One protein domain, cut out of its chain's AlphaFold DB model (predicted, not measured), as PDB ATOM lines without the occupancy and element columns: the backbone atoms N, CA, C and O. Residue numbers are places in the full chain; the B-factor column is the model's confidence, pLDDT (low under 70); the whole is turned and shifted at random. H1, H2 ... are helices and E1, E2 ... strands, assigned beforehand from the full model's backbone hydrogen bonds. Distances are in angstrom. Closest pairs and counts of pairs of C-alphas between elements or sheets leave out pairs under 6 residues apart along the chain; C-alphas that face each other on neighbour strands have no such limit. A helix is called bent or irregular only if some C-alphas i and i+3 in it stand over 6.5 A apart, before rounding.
ATOM      1  N   HIS A 131      -7.023  16.237 -45.684       94.94
ATOM      2  CA  HIS A 131      -7.575  15.636 -44.463       94.94
ATOM      3  C   HIS A 131      -7.250  16.391 -43.167       94.94
ATOM      4  O   HIS A 131      -7.217  15.804 -42.083       94.94
ATOM      5  N   PHE A 132      -7.043  17.701 -43.255       95.62
ATOM      6  CA  PHE A 132      -6.928  18.529 -42.068       95.62
ATOM      7  C   PHE A 132      -8.305  18.766 -41.430       95.62
ATOM      8  O   PHE A 132      -9.310  18.859 -42.147       95.62
ATOM      9  N   PRO A 133      -8.377  18.932 -40.093       94.69
ATOM     10  CA  PRO A 133      -9.537  19.580 -39.494       94.69
ATOM     11  C   PRO A 133      -9.682  20.995 -40.071       94.69
ATOM     12  O   PRO A 133      -8.740  21.542 -40.639       94.69
ATOM     13  N   MET A 134     -10.854  21.610 -39.937       96.12
ATOM     14  CA  MET A 134     -10.983  23.010 -40.331       96.12
ATOM     15  C   MET A 134     -10.351  23.913 -39.257       96.12
ATOM     16  O   MET A 134     -10.689  23.744 -38.082       96.12
ATOM     17  N   PRO A 135      -9.453  24.849 -39.612       96.81
ATOM     18  CA  PRO A 135      -8.923  25.821 -38.656       96.81
ATOM     19  C   PRO A 135     -10.015  26.750 -38.108       96.81
ATOM     20  O   PRO A 135     -10.985  27.053 -38.804       96.81
ATOM     21  N   GLU A 136      -9.829  27.259 -36.886       95.62
ATOM     22  CA  GLU A 136     -10.698  28.304 -36.323       95.62
ATOM     23  C   GLU A 136     -10.533  29.615 -37.115       95.62
ATOM     24  O   GLU A 136     -11.518  30.278 -37.466       95.62
ATOM     25  N   TYR A 137      -9.279  29.925 -37.465       95.94
ATOM     26  CA  TYR A 137      -8.911  31.006 -38.372       95.94
ATOM     27  C   TYR A 137      -7.810  30.574 -39.343       95.94
ATOM     28  O   TYR A 137      -6.998  29.693 -39.056       95.94
ATOM     29  N   ILE A 138      -7.770  31.226 -40.499       95.75
ATOM     30  CA  ILE A 138      -6.752  31.034 -41.528       95.75
ATOM     31  C   ILE A 138      -6.071  32.373 -41.778       95.75
ATOM     32  O   ILE A 138      -6.741  33.370 -42.051       95.75
ATOM     33  N   THR A 139      -4.744  32.372 -41.713       92.06
ATOM     34  CA  THR A 139      -3.915  33.511 -42.113       92.06
ATOM     35  C   THR A 139      -3.953  33.658 -43.630       92.06
ATOM     36  O   THR A 139      -3.771  32.676 -44.348       92.06
ATOM     37  N   ARG A 140      -4.180  34.874 -44.125       86.19
ATOM     38  CA  ARG A 140      -4.234  35.182 -45.554       86.19
ATOM     39  C   ARG A 140      -3.471  36.469 -45.844       86.19
ATOM     40  O   ARG A 140      -3.898  37.544 -45.440       86.19
ATOM     41  N   ASP A 141      -2.405  36.353 -46.623       82.56
ATOM     42  CA  ASP A 141      -1.726  37.487 -47.255       82.56
ATOM     43  C   ASP A 141      -2.259  37.741 -48.685       82.56
ATOM     44  O   ASP A 141      -3.149  37.039 -49.182       82.56
ATOM     45  N   SER A 142      -1.730  38.769 -49.355       79.31
ATOM     46  CA  SER A 142      -2.108  39.118 -50.734       79.31
ATOM     47  C   SER A 142      -1.817  38.006 -51.746       79.31
ATOM     48  O   SER A 142      -2.521  37.898 -52.748       79.31
ATOM     49  N   ASP A 143      -0.825  37.158 -51.472       85.88
ATOM     50  CA  ASP A 143      -0.307  36.162 -52.414       85.88
ATOM     51  C   ASP A 143      -0.882  34.761 -52.174       85.88
ATOM     52  O   ASP A 143      -0.661  33.847 -52.971       85.88
ATOM     53  N   THR A 144      -1.636  34.580 -51.088       88.69
ATOM     54  CA  THR A 144      -2.131  33.276 -50.636       88.69
ATOM     55  C   THR A 144      -2.933  32.567 -51.719       88.69
ATOM     56  O   THR A 144      -2.727  31.382 -51.972       88.69
ATOM     57  N   MET A 145      -3.809  33.296 -52.414       90.00
ATOM     58  CA  MET A 145      -4.625  32.720 -53.483       90.00
ATOM     59  C   MET A 145      -3.796  32.338 -54.709       90.00
ATOM     60  O   MET A 145      -4.005  31.258 -55.259       90.00
ATOM     61  N   ASN A 146      -2.814  33.163 -55.082       90.00
ATOM     62  CA  ASN A 146      -1.917  32.873 -56.202       90.00
ATOM     63  C   ASN A 146      -1.120  31.590 -55.941       90.00
ATOM     64  O   ASN A 146      -1.107  30.696 -56.782       90.00
ATOM     65  N   LYS A 147      -0.551  31.438 -54.737       91.00
ATOM     66  CA  LYS A 147       0.178  30.221 -54.340       91.00
ATOM     67  C   LYS A 147      -0.705  28.974 -54.357       91.00
ATOM     68  O   LYS A 147      -0.273  27.920 -54.812       91.00
ATOM     69  N   LEU A 148      -1.947  29.074 -53.881       90.31
ATOM     70  CA  LEU A 148      -2.880  27.944 -53.919       90.31
ATOM     71  C   LEU A 148      -3.254  27.552 -55.350       90.31
ATOM     72  O   LEU A 148      -3.363  26.361 -55.640       90.31
ATOM     73  N   TRP A 149      -3.420  28.519 -56.254       89.56
ATOM     74  CA  TRP A 149      -3.644  28.224 -57.669       89.56
ATOM     75  C   TRP A 149      -2.420  27.579 -58.321       89.56
ATOM     76  O   TRP A 149      -2.582  26.565 -58.990       89.56
ATOM     77  N   GLU A 150      -1.204  28.057 -58.035       89.56
ATOM     78  CA  GLU A 150       0.038  27.414 -58.494       89.56
ATOM     79  C   GLU A 150       0.133  25.951 -58.037       89.56
ATOM     80  O   GLU A 150       0.496  25.068 -58.820       89.56
ATOM     81  N   PHE A 151      -0.214  25.667 -56.777       90.62
ATOM     82  CA  PHE A 151      -0.256  24.292 -56.284       90.62
ATOM     83  C   PHE A 151      -1.309  23.466 -57.016       90.62
ATOM     84  O   PHE A 151      -0.990  22.369 -57.473       90.62
ATOM     85  N   ARG A 152      -2.530  23.986 -57.170       85.06
ATOM     86  CA  ARG A 152      -3.636  23.298 -57.847       85.06
ATOM     87  C   ARG A 152      -3.295  22.955 -59.297       85.06
ATOM     88  O   ARG A 152      -3.487  21.815 -59.713       85.06
ATOM     89  N   ASP A 153      -2.753  23.909 -60.045       86.12
ATOM     90  CA  ASP A 153      -2.481  23.766 -61.478       86.12
ATOM     91  C   ASP A 153      -1.417  22.692 -61.773       86.12
ATOM     92  O   ASP A 153      -1.373  22.148 -62.878       86.12
ATOM     93  N   VAL A 154      -0.599  22.323 -60.777       85.19
ATOM     94  CA  VAL A 154       0.363  21.214 -60.878       85.19
ATOM     95  C   VAL A 154      -0.140  19.937 -60.197       85.19
ATOM     96  O   VAL A 154      -0.082  18.846 -60.771       85.19
ATOM     97  N   ALA A 155      -0.619  20.046 -58.957       80.25
ATOM     98  CA  ALA A 155      -0.986  18.908 -58.118       80.25
ATOM     99  C   ALA A 155      -2.269  18.210 -58.586       80.25
ATOM    100  O   ALA A 155      -2.362  16.986 -58.453       80.25
ATOM    101  N   ASP A 156      -3.210  18.962 -59.162       78.06
ATOM    102  CA  ASP A 156      -4.542  18.468 -59.538       78.06
ATOM    103  C   ASP A 156      -4.706  18.300 -61.051       78.06
ATOM    104  O   ASP A 156      -5.716  17.770 -61.508       78.06
ATOM    105  N   ASN A 157      -3.697  18.683 -61.839       79.94
ATOM    106  CA  ASN A 157      -3.725  18.507 -63.283       79.94
ATOM    107  C   ASN A 157      -3.534  17.019 -63.657       79.94
ATOM    108  O   ASN A 157      -2.468  16.450 -63.377       79.94
ATOM    109  N   PRO A 158      -4.539  16.368 -64.279       79.94
ATOM    110  CA  PRO A 158      -4.480  14.951 -64.631       79.94
ATOM    111  C   PRO A 158      -3.515  14.660 -65.789       79.94
ATOM    112  O   PRO A 158      -3.048  13.530 -65.910       79.94
ATOM    113  N   GLU A 159      -3.188  15.660 -66.611       82.19
ATOM    114  CA  GLU A 159      -2.258  15.534 -67.740       82.19
ATOM    115  C   GLU A 159      -0.794  15.492 -67.276       82.19
ATOM    116  O   GLU A 159       0.078  14.977 -67.977       82.19
ATOM    117  N   ILE A 160      -0.508  15.991 -66.068       79.50
ATOM    118  CA  ILE A 160       0.827  15.914 -65.477       79.50
ATOM    119  C   ILE A 160       1.039  14.521 -64.886       79.50
ATOM    120  O   ILE A 160       0.382  14.120 -63.917       79.50
ATOM    121  N   VAL A 161       2.024  13.813 -65.449       81.31
ATOM    122  CA  VAL A 161       2.467  12.486 -65.006       81.31
ATOM    123  C   VAL A 161       2.745  12.491 -63.505       81.31
ATOM    124  O   VAL A 161       3.461  13.354 -62.992       81.31
ATOM    125  N   GLN A 162       2.213  11.489 -62.802       83.00
ATOM    126  CA  GLN A 162       2.452  11.307 -61.376       83.00
ATOM    127  C   GLN A 162       3.928  10.965 -61.134       83.00
ATOM    128  O   GLN A 162       4.356   9.822 -61.265       83.00
ATOM    129  N   ASN A 163       4.715  11.988 -60.810       84.06
ATOM    130  CA  ASN A 163       6.161  11.917 -60.634       84.06
ATOM    131  C   ASN A 163       6.596  12.641 -59.345       84.06
ATOM    132  O   ASN A 163       5.785  13.242 -58.636       84.06
ATOM    133  N   HIS A 164       7.897  12.606 -59.048       84.69
ATOM    134  CA  HIS A 164       8.456  13.262 -57.862       84.69
ATOM    135  C   HIS A 164       8.206  14.776 -57.814       84.69
ATOM    136  O   HIS A 164       8.023  15.327 -56.729       84.69
ATOM    137  N   ALA A 165       8.156  15.458 -58.963       83.62
ATOM    138  CA  ALA A 165       7.876  16.890 -59.000       83.62
ATOM    139  C   ALA A 165       6.438  17.178 -58.543       83.62
ATOM    140  O   ALA A 165       6.235  18.003 -57.656       83.62
ATOM    141  N   LYS A 166       5.450  16.439 -59.062       87.81
ATOM    142  CA  LYS A 166       4.042  16.573 -58.661       87.81
ATOM    143  C   LYS A 166       3.831  16.265 -57.175       87.81
ATOM    144  O   LYS A 166       3.175  17.036 -56.478       87.81
ATOM    145  N   GLN A 167       4.473  15.214 -56.659       87.44
ATOM    146  CA  GLN A 167       4.477  14.913 -55.220       87.44
ATOM    147  C   GLN A 167       5.096  16.048 -54.387       87.44
ATOM    148  O   GLN A 167       4.581  16.391 -53.327       87.44
ATOM    149  N   SER A 168       6.168  16.685 -54.869       89.44
ATOM    150  CA  SER A 168       6.772  17.841 -54.193       89.44
ATOM    151  C   SER A 168       5.827  19.047 -54.122       89.44
ATOM    152  O   SER A 168       5.840  19.762 -53.121       89.44
ATOM    153  N   PHE A 169       5.003  19.297 -55.146       91.50
ATOM    154  CA  PHE A 169       3.967  20.339 -55.085       91.50
ATOM    155  C   PHE A 169       2.874  19.990 -54.067       91.50
ATOM    156  O   PHE A 169       2.513  20.848 -53.270       91.50
ATOM    157  N   GLN A 170       2.424  18.732 -54.015       90.06
ATOM    158  CA  GLN A 170       1.448  18.271 -53.014       90.06
ATOM    159  C   GLN A 170       1.968  18.430 -51.576       90.06
ATOM    160  O   GLN A 170       1.243  18.912 -50.710       90.06
ATOM    161  N   LEU A 171       3.235  18.082 -51.322       92.69
ATOM    162  CA  LEU A 171       3.866  18.262 -50.008       92.69
ATOM    163  C   LEU A 171       4.030  19.742 -49.635       92.69
ATOM    164  O   LEU A 171       3.853  20.109 -48.476       92.69
ATOM    165  N   ARG A 172       4.358  20.600 -50.610       94.06
ATOM    166  CA  ARG A 172       4.454  22.048 -50.390       94.06
ATOM    167  C   ARG A 172       3.094  22.678 -50.118       94.06
ATOM    168  O   ARG A 172       3.008  23.496 -49.212       94.06
ATOM    169  N   GLU A 173       2.049  22.268 -50.835       94.94
ATOM    170  CA  GLU A 173       0.669  22.684 -50.561       94.94
ATOM    171  C   GLU A 173       0.255  22.278 -49.141       94.94
ATOM    172  O   GLU A 173      -0.229  23.114 -48.382       94.94
ATOM    173  N   TRP A 174       0.519  21.025 -48.755       95.62
ATOM    174  CA  TRP A 174       0.234  20.513 -47.413       95.62
ATOM    175  C   TRP A 174       0.912  21.357 -46.326       95.62
ATOM    176  O   TRP A 174       0.249  21.817 -45.395       95.62
ATOM    177  N   GLN A 175       2.219  21.606 -46.468       95.81
ATOM    178  CA  GLN A 175       2.988  22.400 -45.506       95.81
ATOM    179  C   GLN A 175       2.509  23.854 -45.470       95.81
ATOM    180  O   GLN A 175       2.367  24.428 -44.395       95.81
ATOM    181  N   TYR A 176       2.206  24.431 -46.634       95.50
ATOM    182  CA  TYR A 176       1.709  25.797 -46.741       95.50
ATOM    183  C   TYR A 176       0.369  25.973 -46.021       95.50
ATOM    184  O   TYR A 176       0.223  26.890 -45.218       95.50
ATOM    185  N   LEU A 177      -0.587  25.062 -46.234       95.94
ATOM    186  CA  LEU A 177      -1.862  25.065 -45.512       95.94
ATOM    187  C   LEU A 177      -1.649  24.912 -44.004       95.94
ATOM    188  O   LEU A 177      -2.227  25.666 -43.226       95.94
ATOM    189  N   TYR A 178      -0.786  23.982 -43.586       96.56
ATOM    190  CA  TYR A 178      -0.461  23.809 -42.174       96.56
ATOM    191  C   TYR A 178       0.097  25.098 -41.553       96.56
ATOM    192  O   TYR A 178      -0.298  25.466 -40.449       96.56
ATOM    193  N   ASP A 179       0.971  25.813 -42.267       95.50
ATOM    194  CA  ASP A 179       1.612  27.032 -41.776       95.50
ATOM    195  C   ASP A 179       0.663  28.228 -41.644       95.50
ATOM    196  O   ASP A 179       0.903  29.084 -40.791       95.50
ATOM    197  N   LEU A 180      -0.415  28.283 -42.428       95.19
ATOM    198  CA  LEU A 180      -1.422  29.350 -42.355       95.19
ATOM    199  C   LEU A 180      -2.483  29.122 -41.267       95.19
ATOM    200  O   LEU A 180      -3.207  30.058 -40.910       95.19
ATOM    201  N   ALA A 181      -2.606  27.896 -40.759       97.19
ATOM    202  CA  ALA A 181      -3.698  27.492 -39.886       97.19
ATOM    203  C   ALA A 181      -3.547  27.995 -38.440       97.19
ATOM    204  O   ALA A 181      -2.516  27.815 -37.788       97.19
ATOM    205  N   ILE A 182      -4.638  28.535 -37.898       96.62
ATOM    206  CA  ILE A 182      -4.829  28.784 -36.467       96.62
ATOM    207  C   ILE A 182      -5.919  27.828 -35.986       96.62
ATOM    208  O   ILE A 182      -7.110  28.027 -36.230       96.62
ATOM    209  N   TRP A 183      -5.502  26.755 -35.318       96.31
ATOM    210  CA  TRP A 183      -6.396  25.684 -34.864       96.31
ATOM    211  C   TRP A 183      -7.230  26.047 -33.637       96.31
ATOM    212  O   TRP A 183      -8.240  25.400 -33.371       96.31
ATOM    213  N   GLU A 184      -6.766  27.028 -32.870       94.75
ATOM    214  CA  GLU A 184      -7.380  27.492 -31.635       94.75
ATOM    215  C   GLU A 184      -7.020  28.965 -31.439       94.75
ATOM    216  O   GLU A 184      -5.846  29.337 -31.537       94.75
ATOM    217  N   TRP A 185      -8.028  29.796 -31.179       92.62
ATOM    218  CA  TRP A 185      -7.840  31.189 -30.783       92.62
ATOM    219  C   TRP A 185      -8.301  31.420 -29.330       92.62
ATOM    220  O   TRP A 185      -9.331  30.870 -28.923       92.62
ATOM    221  N   PRO A 186      -7.578  32.229 -28.534       92.56
ATOM    222  CA  PRO A 186      -6.275  32.829 -28.838       92.56
ATOM    223  C   PRO A 186      -5.148  31.784 -28.909       92.56
ATOM    224  O   PRO A 186      -5.262  30.691 -28.356       92.56
ATOM    225  N   ILE A 187      -4.037  32.120 -29.578       93.31
ATOM    226  CA  ILE A 187      -2.827  31.280 -29.570       93.31
ATOM    227  C   ILE A 187      -2.240  31.291 -28.156       93.31
ATOM    228  O   ILE A 187      -1.890  32.356 -27.647       93.31
ATOM    229  N   ARG A 188      -2.088  30.108 -27.547       91.25
ATOM    230  CA  ARG A 188      -1.582  29.935 -26.175       91.25
ATOM    231  C   ARG A 188      -0.437  28.915 -26.104       91.25
ATOM    232  O   ARG A 188      -0.392  28.015 -26.944       91.25
ATOM    233  N   PRO A 189       0.483  29.017 -25.122       91.25
ATOM    234  CA  PRO A 189       1.599  28.077 -24.974       91.25
ATOM    235  C   PRO A 189       1.176  26.628 -24.697       91.25
ATOM    236  O   PRO A 189       1.916  25.703 -25.027       91.25
ATOM    237  N   ASP A 190       0.017  26.443 -24.068       91.00
ATOM    238  CA  ASP A 190      -0.582  25.167 -23.668       91.00
ATOM    239  C   ASP A 190      -1.747  24.719 -24.574       91.00
ATOM    240  O   ASP A 190      -2.264  23.615 -24.405       91.00
ATOM    241  N   GLY A 191      -2.144  25.550 -25.545       90.81
ATOM    242  CA  GLY A 191      -3.194  25.246 -26.520       90.81
ATOM    243  C   GLY A 191      -2.695  24.457 -27.734       90.81
ATOM    244  O   GLY A 191      -1.540  24.021 -27.812       90.81
ATOM    245  N   LYS A 192      -3.564  24.289 -28.737       93.81
ATOM    246  CA  LYS A 192      -3.161  23.686 -30.017       93.81
ATOM    247  C   LYS A 192      -2.100  24.545 -30.710       93.81
ATOM    248  O   LYS A 192      -2.330  25.714 -31.014       93.81
ATOM    249  N   LYS A 193      -0.944  23.941 -31.008       93.75
ATOM    250  CA  LYS A 193       0.174  24.622 -31.678       93.75
ATOM    251  C   LYS A 193      -0.269  25.118 -33.068       93.75
ATOM    252  O   LYS A 193      -0.635  24.275 -33.886       93.75
ATOM    253  N   PRO A 194      -0.249  26.435 -33.350       96.06
ATOM    254  CA  PRO A 194      -0.627  26.982 -34.658       96.06
ATOM    255  C   PRO A 194       0.403  26.611 -35.731       96.06
ATOM    256  O   PRO A 194       1.481  26.121 -35.404       96.06
ATOM    257  N   GLY A 195       0.102  26.889 -36.999       96.38
ATOM    258  CA  GLY A 195       1.092  26.882 -38.075       96.38
ATOM    259  C   GLY A 195       2.224  27.886 -37.843       96.38
ATOM    260  O   GLY A 195       2.060  28.864 -37.105       96.38
ATOM    261  N   PHE A 196       3.390  27.674 -38.465       94.38
ATOM    262  CA  PHE A 196       4.535  28.564 -38.253       94.38
ATOM    263  C   PHE A 196       4.277  29.983 -38.781       94.38
ATOM    264  O   PHE A 196       4.559  30.955 -38.080       94.38
ATOM    265  N   GLY A 197       3.691  30.109 -39.977       91.38
ATOM    266  CA  GLY A 197       3.334  31.404 -40.565       91.38
ATOM    267  C   GLY A 197       2.300  32.154 -39.724       91.38
ATOM    268  O   GLY A 197       2.478  33.329 -39.411       91.38
ATOM    269  N   ALA A 198       1.268  31.445 -39.268       93.25
ATOM    270  CA  ALA A 198       0.262  31.970 -38.356       93.25
ATOM    271  C   ALA A 198       0.865  32.431 -37.020       93.25
ATOM    272  O   ALA A 198       0.524  33.504 -36.524       93.25
ATOM    273  N   PHE A 199       1.795  31.660 -36.446       93.19
ATOM    274  CA  PHE A 199       2.511  32.067 -35.239       93.19
ATOM    275  C   PHE A 199       3.331  33.336 -35.471       93.19
ATOM    276  O   PHE A 199       3.252  34.268 -34.678       93.19
ATOM    277  N   ALA A 200       4.100  33.393 -36.558       89.81
ATOM    278  CA  ALA A 200       4.946  34.539 -36.865       89.81
ATOM    279  C   ALA A 200       4.133  35.834 -37.037       89.81
ATOM    280  O   ALA A 200       4.545  36.876 -36.525       89.81
ATOM    281  N   SER A 201       2.974  35.751 -37.694       86.75
ATOM    282  CA  SER A 201       2.156  36.913 -38.063       86.75
ATOM    283  C   SER A 201       1.110  37.312 -37.018       86.75
ATOM    284  O   SER A 201       0.831  38.500 -36.861       86.75
ATOM    285  N   HIS A 202       0.530  36.347 -36.299       88.56
ATOM    286  CA  HIS A 202      -0.669  36.551 -35.470       88.56
ATOM    287  C   HIS A 202      -0.533  36.026 -34.037       88.56
ATOM    288  O   HIS A 202      -1.528  35.878 -33.331       88.56
ATOM    289  N   SER A 203       0.687  35.755 -33.571       89.88
ATOM    290  CA  SER A 203       0.936  35.449 -32.161       89.88
ATOM    291  C   SER A 203       1.414  36.677 -31.404       89.88
ATOM    292  O   SER A 203       2.383  37.325 -31.797       89.88
ATOM    293  N   ARG A 204       0.837  36.920 -30.224       87.88
ATOM    294  CA  ARG A 204       1.365  37.903 -29.261       87.88
ATOM    295  C   ARG A 204       2.782  37.587 -28.784       87.88
ATOM    296  O   ARG A 204       3.500  38.466 -28.320       87.88
ATOM    297  N   TYR A 205       3.178  36.324 -28.901       88.88
ATOM    298  CA  TYR A 205       4.487  35.838 -28.494       88.88
ATOM    299  C   TYR A 205       5.532  36.012 -29.597       88.88
ATOM    300  O   TYR A 205       6.694  35.715 -29.348       88.88
ATOM    301  N   SER A 206       5.140  36.478 -30.791       87.12
ATOM    302  CA  SER A 206       6.027  36.735 -31.925       87.12
ATOM    303  C   SER A 206       6.434  38.216 -31.978       87.12
ATOM    304  O   SER A 206       5.593  39.084 -32.231       87.12
ATOM    305  N   PRO A 207       7.709  38.556 -31.732       78.19
ATOM    306  CA  PRO A 207       8.200  39.916 -31.910       78.19
ATOM    307  C   PRO A 207       8.470  40.212 -33.394       78.19
ATOM    308  O   PRO A 207       9.100  39.421 -34.089       78.19
ATOM    309  N   ARG A 208       8.068  41.400 -33.870       67.00
ATOM    310  CA  ARG A 208       8.101  41.798 -35.298       67.00
ATOM    311  C   ARG A 208       9.482  41.805 -35.979       67.00
ATOM    312  O   ARG A 208       9.534  41.908 -37.198       67.00
ATOM    313  N   LEU A 209      10.589  41.737 -35.237       60.81
ATOM    314  CA  LEU A 209      11.951  41.955 -35.756       60.81
ATOM    315  C   LEU A 209      12.929  40.828 -35.379       60.81
ATOM    316  O   LEU A 209      14.008  41.089 -34.846       60.81
ATOM    317  N   GLN A 210      12.566  39.567 -35.629       66.94
ATOM    318  CA  GLN A 210      13.497  38.437 -35.505       66.94
ATOM    319  C   GLN A 210      13.890  37.875 -36.871       66.94
ATOM    320  O   GLN A 210      13.092  37.838 -37.805       66.94
ATOM    321  N   ASN A 211      15.137  37.415 -36.984       82.81
ATOM    322  CA  ASN A 211      15.530  36.586 -38.118       82.81
ATOM    323  C   ASN A 211      14.804  35.226 -38.053       82.81
ATOM    324  O   ASN A 211      14.387  34.778 -36.982       82.81
ATOM    325  N   LEU A 212      14.684  34.548 -39.198       85.81
ATOM    326  CA  LEU A 212      13.912  33.307 -39.325       85.81
ATOM    327  C   LEU A 212      14.338  32.221 -38.318       85.81
ATOM    328  O   LEU A 212      13.487  31.572 -37.720       85.81
ATOM    329  N   LYS A 213      15.646  32.068 -38.069       88.25
ATOM    330  CA  LYS A 213      16.181  31.055 -37.142       88.25
ATOM    331  C   LYS A 213      15.761  31.304 -35.694       88.25
ATOM    332  O   LYS A 213      15.459  30.361 -34.962       88.25
ATOM    333  N   GLU A 214      15.766  32.561 -35.256       88.00
ATOM    334  CA  GLU A 214      15.275  32.937 -33.928       88.00
ATOM    335  C   GLU A 214      13.774  32.671 -33.800       88.00
ATOM    336  O   GLU A 214      13.344  32.095 -32.798       88.00
ATOM    337  N   MET A 215      13.011  32.991 -34.848       89.38
ATOM    338  CA  MET A 215      11.567  32.780 -34.897       89.38
ATOM    339  C   MET A 215      11.195  31.291 -34.846       89.38
ATOM    340  O   MET A 215      10.322  30.891 -34.076       89.38
ATOM    341  N   GLU A 216      11.903  30.444 -35.597       91.12
ATOM    342  CA  GLU A 216      11.757  28.983 -35.553       91.12
ATOM    343  C   GLU A 216      12.105  28.417 -34.174       91.12
ATOM    344  O   GLU A 216      11.387  27.568 -33.635       91.12
ATOM    345  N   ARG A 217      13.198  28.897 -33.566       91.31
ATOM    346  CA  ARG A 217      13.572  28.492 -32.208       91.31
ATOM    347  C   ARG A 217      12.485  28.883 -31.213       91.31
ATOM    348  O   ARG A 217      12.156  28.079 -30.347       91.31
ATOM    349  N   LEU A 218      11.928  30.084 -31.325       91.69
ATOM    350  CA  LEU A 218      10.846  30.544 -30.465       91.69
ATOM    351  C   LEU A 218       9.591  29.685 -30.648       91.69
ATOM    352  O   LEU A 218       9.096  29.124 -29.673       91.69
ATOM    353  N   TYR A 219       9.134  29.493 -31.885       93.94
ATOM    354  CA  TYR A 219       7.978  28.662 -32.235       93.94
ATOM    355  C   TYR A 219       8.079  27.225 -31.702       93.94
ATOM    356  O   TYR A 219       7.096  26.644 -31.238       93.94
ATOM    357  N   ASN A 220       9.279  26.644 -31.716       94.00
ATOM    358  CA  ASN A 220       9.508  25.285 -31.227       94.00
ATOM    359  C   ASN A 220       9.655  25.175 -29.703       94.00
ATOM    360  O   ASN A 220       9.725  24.059 -29.191       94.00
ATOM    361  N   ASN A 221       9.657  26.289 -28.965       93.31
ATOM    362  CA  ASN A 221       9.812  26.297 -27.512       93.31
ATOM    363  C   ASN A 221       8.689  27.090 -26.802       93.31
ATOM    364  O   ASN A 221       8.954  28.164 -26.260       93.31
ATOM    365  N   PRO A 222       7.453  26.554 -26.703       92.06
ATOM    366  CA  PRO A 222       6.333  27.225 -26.027       92.06
ATOM    367  C   PRO A 222       6.618  27.682 -24.592       92.06
ATOM    368  O   PRO A 222       6.152  28.730 -24.157       92.06
ATOM    369  N   LYS A 223       7.481  26.957 -23.866       91.62
ATOM    370  CA  LYS A 223       7.882  27.284 -22.485       91.62
ATOM    371  C   LYS A 223       8.550  28.656 -22.328       91.62
ATOM    372  O   LYS A 223       8.636  29.150 -21.210       91.62
ATOM    373  N   VAL A 224       9.061  29.253 -23.408       90.19
ATOM    374  CA  VAL A 224       9.686  30.586 -23.363       90.19
ATOM    375  C   VAL A 224       8.801  31.690 -23.937       90.19
ATOM    376  O   VAL A 224       9.210  32.846 -23.910       90.19
ATOM    377  N   TRP A 225       7.605  31.369 -24.439       90.62
ATOM    378  CA  TRP A 225       6.715  32.337 -25.087       90.62
ATOM    379  C   TRP A 225       6.315  33.476 -24.149       90.62
ATOM    380  O   TRP A 225       6.521  34.635 -24.497       90.62
ATOM    381  N   ASP A 226       5.840  33.166 -22.940       87.31
ATOM    382  CA  ASP A 226       5.445  34.189 -21.958       87.31
ATOM    383  C   ASP A 226       6.624  35.094 -21.567       87.31
ATOM    384  O   ASP A 226       6.516  36.319 -21.570       87.31
ATOM    385  N   LYS A 227       7.808  34.503 -21.352       87.06
ATOM    386  CA  LYS A 227       9.037  35.267 -21.094       87.06
ATOM    387  C   LYS A 227       9.388  36.200 -22.257       87.06
ATOM    388  O   LYS A 227       9.873  37.303 -22.018       87.06
ATOM    389  N   THR A 228       9.164  35.769 -23.497       85.94
ATOM    390  CA  THR A 228       9.363  36.614 -24.681       85.94
ATOM    391  C   THR A 228       8.343  37.746 -24.744       85.94
ATOM    392  O   THR A 228       8.744  38.882 -24.987       85.94
ATOM    393  N   PHE A 229       7.064  37.477 -24.472       86.06
ATOM    394  CA  PHE A 229       6.026  38.512 -24.429       86.06
ATOM    395  C   PHE A 229       6.352  39.603 -23.402       86.06
ATOM    396  O   PHE A 229       6.247  40.787 -23.701       86.06
ATOM    397  N   ARG A 230       6.864  39.210 -22.230       83.62
ATOM    398  CA  ARG A 230       7.319  40.125 -21.168       83.62
ATOM    399  C   ARG A 230       8.667  40.804 -21.445       83.62
ATOM    400  O   ARG A 230       9.224  41.434 -20.551       83.62
ATOM    401  N   SER A 231       9.239  40.624 -22.635       79.94
ATOM    402  CA  SER A 231      10.529  41.204 -23.009       79.94
ATOM    403  C   SER A 231      10.363  42.441 -23.882       79.94
ATOM    404  O   SER A 231       9.394  42.563 -24.630       79.94
ATOM    405  N   GLU A 232      11.394  43.293 -23.901       71.00
ATOM    406  CA  GLU A 232      11.393  44.534 -24.688       71.00
ATOM    407  C   GLU A 232      11.193  44.362 -26.192       71.00
ATOM    408  O   GLU A 232      10.820  45.299 -26.894       71.00
ATOM    409  N   LYS A 233      11.369  43.139 -26.695       70.75
ATOM    410  CA  LYS A 233      11.216  42.820 -28.111       70.75
ATOM    411  C   LYS A 233       9.757  42.807 -28.579       70.75
ATOM    412  O   LYS A 233       9.524  42.987 -29.772       70.75
ATOM    413  N   CYS A 234       8.793  42.589 -27.684       66.81
ATOM    414  CA  CYS A 234       7.372  42.465 -28.031       66.81
ATOM    415  C   CYS A 234       6.579  43.776 -27.870       66.81
ATOM    416  O   CYS A 234       5.385  43.797 -28.146       66.81
TER     417      CYS A 234
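What this domain is: This is residues 131 to 234 of the 465 residues of an uncharacterized protein of Clostridium porci (UniProt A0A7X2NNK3). A helical hairpin of H1 and H2 makes one end of a long body, and short H3, H4 and H5 with loops make the other; strand E1 lies where they join. The printed part has 104 residues, with one named strand and five named helices in the order E1, H1, H2, H3, H4, H5; the class is mostly helix, helices holding 52 and strands 3 of the 55 residues in named elements. The whole is loose, radius of gyration of the C-alphas 16.1 A, spanning 54 by 27 by 24 A.

Where its parts are: E1 is residues 137 to 139, 6.7 A, from C-alpha 137 at (-8.911, 31.006, -38.372). H1 is 144 to 155, 16.2 A; H2 164 to 180, 24.4 A; H3 196 to 202; H4 212 to 219. H5, residues 222 to 229, is irregular, C-alphas 223 and 226 being 7.3 A apart; it ends with C-alpha 229 at (6.026, 38.512, -24.429).

How they stand to each other: Residues 137 to 138 of E1 pair antiparallel with 181 to 182. H1 touches residues 166 to 173 of H2 at a shallow tilt of 27 degrees, opposite ways; the closest C-alphas, Ala 155 and Lys 166, are 5.6 A apart. Residues 178 to 180 of H2 touch H3, closest C-alphas Asp 179 and Phe 196, 4.8 A. H3 touches H4, about perpendicular at 83 degrees, closest C-alphas Phe 196 and Tyr 219, 6.9 A. H4 and H5 are close but not clearly touching, closest C-alphas Leu 218 and Trp 225, 7.0 A. Every O i to N i+4 pair is within hydrogen-bond range in H2, H3 and H4; H1 has 7 of 8, H5 2 of 4.

The domain as a whole: The farthest C-alphas, Glu 159 and Glu 232, are 53.7 A apart. The printed part has no cut; the H2 to H3 link is long. Residues 208 to 210 and 234 have pLDDT under 70.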